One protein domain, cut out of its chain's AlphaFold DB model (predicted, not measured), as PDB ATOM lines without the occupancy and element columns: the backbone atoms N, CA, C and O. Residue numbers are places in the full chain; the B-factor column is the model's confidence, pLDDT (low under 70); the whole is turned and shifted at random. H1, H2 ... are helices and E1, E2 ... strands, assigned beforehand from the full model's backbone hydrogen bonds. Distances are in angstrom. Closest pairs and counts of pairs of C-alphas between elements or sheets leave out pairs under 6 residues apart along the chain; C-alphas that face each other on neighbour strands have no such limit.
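Overview. This is residues 5 to 60 of the 61 residues of the protein "Protein TrbB" of Escherichia coli M605 (UniProt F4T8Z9). A two-stranded hairpin, E1 and E2, stands between two helices: the long helix H2 runs back along one side of it, mainly beside E2, and the short helix H1 lies on the other side, coming near E2 with its last residue, Phe 9. The far end of H2 and the residues after it, 55 to 60, stick out from the body. The printed part has 56 residues, with two named helices and two named strands in the order H1, E1, E2, H2 along the chain; the sheet, of order E1 - E2, is antiparallel, and the class is mixed, helices and strands. The whole is only just compact, close to loose, with a radius of gyration of the C-alphas of 12.1 A, and the C-alphas span 33 by 26 by 22 A.

Along the chain. Strand E1 is residues 19 to 23, 12.8 A from first to last C-alpha, and begins with C-alpha 19 at (-6.989, 25.046, -48.528). Strand E2 is residues 30 to 35 and measures 14.2 A. Helix H2 is residues 40 to 58, 27.3 A long, and ends with C-alpha 58 at (-1.715, 33.309, -24.649). Helix H1 is residues 5 to 9; C-alpha 5 is at (-16.365, 27.287, -43.241).

Arrangement. E1 and E2 form a hairpin of antiparallel neighbour strands, with 158 degrees between their N-to-C directions. Among the C-alphas that face each other are 19 and 35, 4.4 A apart, and 23 and 30, 4.5 A apart. N 20 and O 34, at 2.9 A, and N 31 and O 22, at 2.8 A, are within hydrogen-bond range. E2 and H2 have 7 pairs of C-alphas within 8 A, the closest being those of Leu 33 and Arg 46, 6.3 A apart. E1 and H2 are near each other, with 5 pairs of C-alphas within 10 A. H1 and E2 have 2 pairs of C-alphas within 8 A, the closest being those of Phe 9 and Pro 32, 5.8 A apart. H1 and H2 are apart. In both helices every O i to N i+4 pair is within hydrogen-bond range.

Size, cuts and confidence. The two C-alphas farthest apart are those of Thr 17 and Ala 60, 34.4 A. The printed part has no cut. The link from E2 to H2 is tight, with 4 residues; those from H1 to E1, 9 residues, and from E1 to E2, 6 residues, are short. Residues 55 to 60, of which 55 to 58 belong to H2, stand free. The mean pLDDT of the printed part is 85.9, and residues 56 to 60 are under 70.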
ATOM      1  N   VAL A   5     -17.733  27.461 -43.741       71.50
ATOM      2  CA  VAL A   5     -16.365  27.287 -43.241       71.50
ATOM      3  C   VAL A   5     -15.384  28.253 -43.917       71.50
ATOM      4  O   VAL A   5     -14.610  28.930 -43.246       71.50
ATOM      5  N   MET A   6     -15.431  28.384 -45.241       75.25
ATOM      6  CA  MET A   6     -14.483  29.214 -45.990       75.25
ATOM      7  C   MET A   6     -14.706  30.704 -45.743       75.25
ATOM      8  O   MET A   6     -13.738  31.447 -45.615       75.25
ATOM      9  N   GLN A   7     -15.966  31.122 -45.605       73.62
ATOM     10  CA  GLN A   7     -16.309  32.506 -45.264       73.62
ATOM     11  C   GLN A   7     -15.904  32.855 -43.825       73.62
ATOM     12  O   GLN A   7     -15.469  33.974 -43.566       73.62
ATOM     13  N   THR A   8     -15.992  31.888 -42.908       77.38
ATOM     14  CA  THR A   8     -15.577  32.058 -41.506       77.38
ATOM     15  C   THR A   8     -14.060  32.218 -41.381       77.38
ATOM     16  O   THR A   8     -13.577  33.061 -40.628       77.38
ATOM     17  N   PHE A   9     -13.295  31.412 -42.119       81.06
ATOM     18  CA  PHE A   9     -11.844  31.317 -41.948       81.06
ATOM     19  C   PHE A   9     -11.027  32.223 -42.879       81.06
ATOM     20  O   PHE A   9      -9.888  32.557 -42.553       81.06
ATOM     21  N   PHE A  10     -11.591  32.641 -44.013       83.19
ATOM     22  CA  PHE A  10     -10.937  33.504 -44.997       83.19
ATOM     23  C   PHE A  10     -11.921  34.567 -45.514       83.19
ATOM     24  O   PHE A  10     -12.391  34.493 -46.653       83.19
ATOM     25  N   PRO A  11     -12.277  35.551 -44.672       81.44
ATOM     26  CA  PRO A  11     -13.263  36.554 -45.037       81.44
ATOM     27  C   PRO A  11     -12.736  37.471 -46.147       81.44
ATOM     28  O   PRO A  11     -11.556  37.816 -46.186       81.44
ATOM     29  N   ASN A  12     -13.643  37.923 -47.014       81.94
ATOM     30  CA  ASN A  12     -13.401  38.948 -48.039       81.94
ATOM     31  C   ASN A  12     -12.401  38.581 -49.153       81.94
ATOM     32  O   ASN A  12     -11.965  39.473 -49.880       81.94
ATOM     33  N   ILE A  13     -12.067  37.299 -49.333       82.06
ATOM     34  CA  ILE A  13     -11.269  36.830 -50.477       82.06
ATOM     35  C   ILE A  13     -11.987  35.703 -51.238       82.06
ATOM     36  O   ILE A  13     -12.759  34.955 -50.632       82.06
ATOM     37  N   PRO A  14     -11.769  35.564 -52.562       83.56
ATOM     38  CA  PRO A  14     -12.304  34.441 -53.327       83.56
ATOM     39  C   PRO A  14     -11.817  33.099 -52.774       83.56
ATOM     40  O   PRO A  14     -10.657  32.968 -52.393       83.56
ATOM     41  N   VAL A  15     -12.692  32.091 -52.784       85.06
ATOM     42  CA  VAL A  15     -12.334  30.731 -52.364       85.06
ATOM     43  C   VAL A  15     -11.370  30.106 -53.372       85.06
ATOM     44  O   VAL A  15     -11.722  29.954 -54.542       85.06
ATOM     45  N   ALA A  16     -10.187  29.700 -52.905       87.88
ATOM     46  CA  ALA A  16      -9.186  29.000 -53.705       87.88
ATOM     47  C   ALA A  16      -8.779  27.647 -53.094       87.88
ATOM     48  O   ALA A  16      -8.707  27.469 -51.875       87.88
ATOM     49  N   THR A  17      -8.487  26.684 -53.971       86.88
ATOM     50  CA  THR A  17      -8.037  25.330 -53.619       86.88
ATOM     51  C   THR A  17      -6.578  25.108 -54.041       86.88
ATOM     52  O   THR A  17      -6.198  25.606 -55.103       86.88
ATOM     53  N   PRO A  18      -5.770  24.331 -53.292       90.25
ATOM     54  CA  PRO A  18      -6.104  23.674 -52.022       90.25
ATOM     55  C   PRO A  18      -6.254  24.676 -50.864       90.25
ATOM     56  O   PRO A  18      -5.825  25.819 -50.966       90.25
ATOM     57  N   THR A  19      -6.887  24.257 -49.768       90.00
ATOM     58  CA  THR A  19      -6.989  25.046 -48.528       90.00
ATOM     59  C   THR A  19      -6.317  24.287 -47.396       90.00
ATOM     60  O   THR A  19      -6.564  23.093 -47.231       90.00
ATOM     61  N   THR A  20      -5.505  24.978 -46.600       91.75
ATOM     62  CA  THR A  20      -4.700  24.364 -45.540       91.75
ATOM     63  C   THR A  20      -5.011  24.988 -44.182       91.75
ATOM     64  O   THR A  20      -5.108  26.211 -44.051       91.75
ATOM     65  N   PHE A  21      -5.115  24.138 -43.160       93.19
ATOM     66  CA  PHE A  21      -5.365  24.510 -41.767       93.19
ATOM     67  C   PHE A  21      -4.311  23.895 -40.845       93.19
ATOM     68  O   PHE A  21      -3.863  22.774 -41.081       93.19
ATOM     69  N   LEU A  22      -3.964  24.600 -39.764       93.38
ATOM     70  CA  LEU A  22      -3.346  23.983 -38.587       93.38
ATOM     71  C   LEU A  22      -4.451  23.603 -37.613       93.38
ATOM     72  O   LEU A  22      -5.248  24.459 -37.241       93.38
ATOM     73  N   VAL A  23      -4.486  22.345 -37.184       92.81
ATOM     74  CA  VAL A  23      -5.482  21.863 -36.223       92.81
ATOM     75  C   VAL A  23      -4.773  21.405 -34.962       92.81
ATOM     76  O   VAL A  23      -3.930  20.509 -35.001       92.81
ATOM     77  N   ASN A  24      -5.122  22.004 -33.828       91.88
ATOM     78  CA  ASN A  24      -4.709  21.483 -32.533       91.88
ATOM     79  C   ASN A  24      -5.589  20.279 -32.186       91.88
ATOM     80  O   ASN A  24      -6.766  20.440 -31.894       91.88
ATOM     81  N   VAL A  25      -5.025  19.074 -32.171       94.25
ATOM     82  CA  VAL A  25      -5.787  17.839 -31.914       94.25
ATOM     83  C   VAL A  25      -6.351  17.739 -30.495       94.25
ATOM     84  O   VAL A  25      -7.325  17.029 -30.278       94.25
ATOM     85  N   ASN A  26      -5.778  18.467 -29.533       93.44
ATOM     86  CA  ASN A  26      -6.240  18.435 -28.146       93.44
ATOM     87  C   ASN A  26      -7.486  19.303 -27.934       93.44
ATOM     88  O   ASN A  26      -8.328  18.976 -27.105       93.44
ATOM     89  N   THR A  27      -7.591  20.426 -28.653       91.69
ATOM     90  CA  THR A  27      -8.694  21.396 -28.507       91.69
ATOM     91  C   THR A  27      -9.631  21.433 -29.712       91.69
ATOM     92  O   THR A  27     -10.669  22.086 -29.649       91.69
ATOM     93  N   LEU A  28      -9.254  20.769 -30.807       91.75
ATOM     94  CA  LEU A  28      -9.868  20.847 -32.137       91.75
ATOM     95  C   LEU A  28      -9.955  22.271 -32.704       91.75
ATOM     96  O   LEU A  28     -10.717  22.540 -33.630       91.75
ATOM     97  N   GLU A  29      -9.140  23.188 -32.179       90.50
ATOM     98  CA  GLU A  29      -9.045  24.541 -32.703       90.50
ATOM     99  C   GLU A  29      -8.330  24.522 -34.057       90.50
ATOM    100  O   GLU A  29      -7.195  24.045 -34.164       90.50
ATOM    101  N   ALA A  30      -9.003  25.044 -35.081       90.50
ATOM    102  CA  ALA A  30      -8.480  25.159 -36.433       90.50
ATOM    103  C   ALA A  30      -8.052  26.603 -36.719       90.50
ATOM    104  O   ALA A  30      -8.839  27.539 -36.585       90.50
ATOM    105  N   LEU A  31      -6.805  26.779 -37.146       91.69
ATOM    106  CA  LEU A  31      -6.243  28.061 -37.547       91.69
ATOM    107  C   LEU A  31      -6.051  28.077 -39.072       91.69
ATOM    108  O   LEU A  31      -5.401  27.175 -39.614       91.69
ATOM    109  N   PRO A  32      -6.585  29.084 -39.781       91.62
ATOM    110  CA  PRO A  32      -6.452  29.172 -41.227       91.62
ATOM    111  C   PRO A  32      -5.015  29.512 -41.623       91.62
ATOM    112  O   PRO A  32      -4.503  30.582 -41.272       91.62
ATOM    113  N   LEU A  33      -4.374  28.631 -42.397       92.25
ATOM    114  CA  LEU A  33      -3.076  28.936 -42.993       92.25
ATOM    115  C   LEU A  33      -3.266  29.666 -44.314       92.25
ATOM    116  O   LEU A  33      -3.001  30.861 -44.386       92.25
ATOM    117  N   LEU A  34      -3.716  28.973 -45.353       92.25
ATOM    118  CA  LEU A  34      -3.700  29.513 -46.711       92.25
ATOM    119  C   LEU A  34      -4.729  28.853 -47.621       92.25
ATOM    120  O   LEU A  34      -5.224  27.760 -47.341       92.25
ATOM    121  N   GLN A  35      -5.011  29.543 -48.722       91.19
ATOM    122  CA  GLN A  35      -5.781  29.060 -49.857       91.19
ATOM    123  C   GLN A  35      -4.962  29.231 -51.136       91.19
ATOM    124  O   GLN A  35      -4.264  30.232 -51.293       91.19
ATOM    125  N   GLY A  36      -5.098  28.282 -52.058       90.81
ATOM    126  CA  GLY A  36      -4.385  28.272 -53.330       90.81
ATOM    127  C   GLY A  36      -2.981  27.675 -53.243       90.81
ATOM    128  O   GLY A  36      -2.523  27.210 -52.199       90.81
ATOM    129  N   ALA A  37      -2.305  27.649 -54.390       89.94
ATOM    130  CA  ALA A  37      -0.939  27.160 -54.487       89.94
ATOM    131  C   ALA A  37       0.036  28.116 -53.783       89.94
ATOM    132  O   ALA A  37      -0.022  29.329 -53.979       89.94
ATOM    133  N   THR A  38       0.958  27.557 -53.001       91.00
ATOM    134  CA  THR A  38       2.084  28.273 -52.395       91.00
ATOM    135  C   THR A  38       3.349  27.443 -52.545       91.00
ATOM    136  O   THR A  38       3.283  26.212 -52.620       91.00
ATOM    137  N   ASP A  39       4.499  28.104 -52.543       93.75
ATOM    138  CA  ASP A  39       5.777  27.431 -52.356       93.75
ATOM    139  C   ASP A  39       6.066  27.176 -50.864       93.75
ATOM    140  O   ASP A  39       5.329  27.609 -49.966       93.75
ATOM    141  N   ALA A  40       7.147  26.441 -50.599       94.69
ATOM    142  CA  ALA A  40       7.555  26.083 -49.244       94.69
ATOM    143  C   ALA A  40       7.909  27.313 -48.391       94.69
ATOM    144  O   ALA A  40       7.595  27.346 -47.203       94.69
ATOM    145  N   ALA A  41       8.526  28.335 -48.989       95.62
ATOM    146  CA  ALA A  41       8.908  29.548 -48.273       95.62
ATOM    147  C   ALA A  41       7.667  30.322 -47.797       95.62
ATOM    148  O   ALA A  41       7.575  30.681 -46.620       95.62
ATOM    149  N   GLY A  42       6.679  30.505 -48.676       91.94
ATOM    150  CA  GLY A  42       5.399  31.134 -48.357       91.94
ATOM    151  C   GLY A  42       4.597  30.346 -47.322       91.94
ATOM    152  O   GLY A  42       4.005  30.941 -46.418       91.94
ATOM    153  N   PHE A  43       4.639  29.012 -47.381       94.00
ATOM    154  CA  PHE A  43       4.020  28.155 -46.369       94.00
ATOM    155  C   PHE A  43       4.633  28.372 -44.977       94.00
ATOM    156  O   PHE A  43       3.898  28.612 -44.016       94.00
ATOM    157  N   MET A  44       5.967  28.343 -44.868       96.25
ATOM    158  CA  MET A  44       6.668  28.521 -43.590       96.25
ATOM    159  C   MET A  44       6.438  29.918 -43.002       96.25
ATOM    160  O   MET A  44       6.058  30.035 -41.838       96.25
ATOM    161  N   ALA A  45       6.544  30.970 -43.821       94.56
ATOM    162  CA  ALA A  45       6.276  32.341 -43.383       94.56
ATOM    163  C   ALA A  45       4.844  32.507 -42.841       94.56
ATOM    164  O   ALA A  45       4.599  33.208 -41.848       94.56
ATOM    165  N   ARG A  46       3.876  31.827 -43.469       93.56
ATOM    166  CA  ARG A  46       2.490  31.847 -43.009       93.56
ATOM    167  C   ARG A  46       2.306  31.089 -41.696       93.56
ATOM    168  O   ARG A  46       1.585  31.586 -40.829       93.56
ATOM    169  N   MET A  47       2.950  29.932 -41.533       94.50
ATOM    170  CA  MET A  47       2.951  29.196 -40.264       94.50
ATOM    171  C   MET A  47       3.506  30.045 -39.119       94.50
ATOM    172  O   MET A  47       2.840  30.161 -38.089       94.50
ATOM    173  N   ASP A  48       4.656  30.692 -39.319       94.62
ATOM    174  CA  ASP A  48       5.282  31.551 -38.306       94.62
ATOM    175  C   ASP A  48       4.342  32.679 -37.876       94.62
ATOM    176  O   ASP A  48       4.106  32.881 -36.684       94.62
ATOM    177  N   THR A  49       3.722  33.355 -38.848       92.44
ATOM    178  CA  THR A  49       2.746  34.424 -38.591       92.44
ATOM    179  C   THR A  49       1.589  33.927 -37.720       92.44
ATOM    180  O   THR A  49       1.229  34.559 -36.726       92.44
ATOM    181  N   VAL A  50       0.993  32.783 -38.070       91.19
ATOM    182  CA  VAL A  50      -0.155  32.228 -37.333       91.19
ATOM    183  C   VAL A  50       0.235  31.816 -35.914       91.19
ATOM    184  O   VAL A  50      -0.497  32.123 -34.970       91.19
ATOM    185  N   LEU A  51       1.390  31.174 -35.739       91.88
ATOM    186  CA  LEU A  51       1.871  30.749 -34.424       91.88
ATOM    187  C   LEU A  51       2.248  31.937 -33.532       91.88
ATOM    188  O   LEU A  51       1.935  31.912 -32.343       91.88
ATOM    189  N   GLN A  52       2.834  33.000 -34.087       91.50
ATOM    190  CA  GLN A  52       3.100  34.240 -33.350       91.50
ATOM    191  C   GLN A  52       1.806  34.913 -32.887       91.50
ATOM    192  O   GLN A  52       1.686  35.276 -31.717       91.50
ATOM    193  N   MET A  53       0.803  35.028 -33.764       87.75
ATOM    194  CA  MET A  53      -0.508  35.577 -33.397       87.75
ATOM    195  C   MET A  53      -1.192  34.742 -32.305       87.75
ATOM    196  O   MET A  53      -1.838  35.289 -31.410       87.75
ATOM    197  N   TYR A  54      -1.055  33.418 -32.370       83.50
ATOM    198  CA  TYR A  54      -1.649  32.505 -31.398       83.50
ATOM    199  C   TYR A  54      -0.915  32.516 -30.048       83.50
ATOM    200  O   TYR A  54      -1.548  32.590 -28.994       83.50
ATOM    201  N   GLY A  55       0.419  32.512 -30.066       77.94
ATOM    202  CA  GLY A  55       1.260  32.630 -28.873       77.94
ATOM    203  C   GLY A  55       1.110  33.988 -28.187       77.94
ATOM    204  O   GLY A  55       0.977  34.049 -26.965       77.94
ATOM    205  N   GLY A  56       1.012  35.068 -28.967       64.19
ATOM    206  CA  GLY A  56       0.766  36.422 -28.468       64.19
ATOM    207  C   GLY A  56      -0.577  36.573 -27.746       64.19
ATOM    208  O   GLY A  56      -0.669  37.318 -26.775       64.19
ATOM    209  N   LYS A  57      -1.605  35.806 -28.136       57.03
ATOM    210  CA  LYS A  57      -2.892  35.752 -27.417       57.03
ATOM    211  C   LYS A  57      -2.823  35.002 -26.083       57.03
ATOM    212  O   LYS A  57      -3.621  35.294 -25.199       57.03
ATOM    213  N   LYS A  58      -1.896  34.049 -25.915       54.16
ATOM    214  CA  LYS A  58      -1.715  33.309 -24.649       54.16
ATOM    215  C   LYS A  58      -0.826  34.033 -23.632       54.16
ATOM    216  O   LYS A  58      -0.937  33.734 -22.451       54.16
ATOM    217  N   GLY A  59       0.018  34.969 -24.074       49.28
ATOM    218  CA  GLY A  59       0.890  35.776 -23.207       49.28
ATOM    219  C   GLY A  59       0.244  37.040 -22.624       49.28
ATOM    220  O   GLY A  59       0.874  37.726 -21.829       49.28
ATOM    221  N   ALA A  60      -0.996  37.360 -23.005       50.03
ATOM    222  CA  ALA A  60      -1.771  38.465 -22.444       50.03
ATOM    223  C   ALA A  60      -2.661  37.975 -21.287       50.03
ATOM    224  O   ALA A  60      -3.889  37.994 -21.390       50.03
TER     225      ALA A  60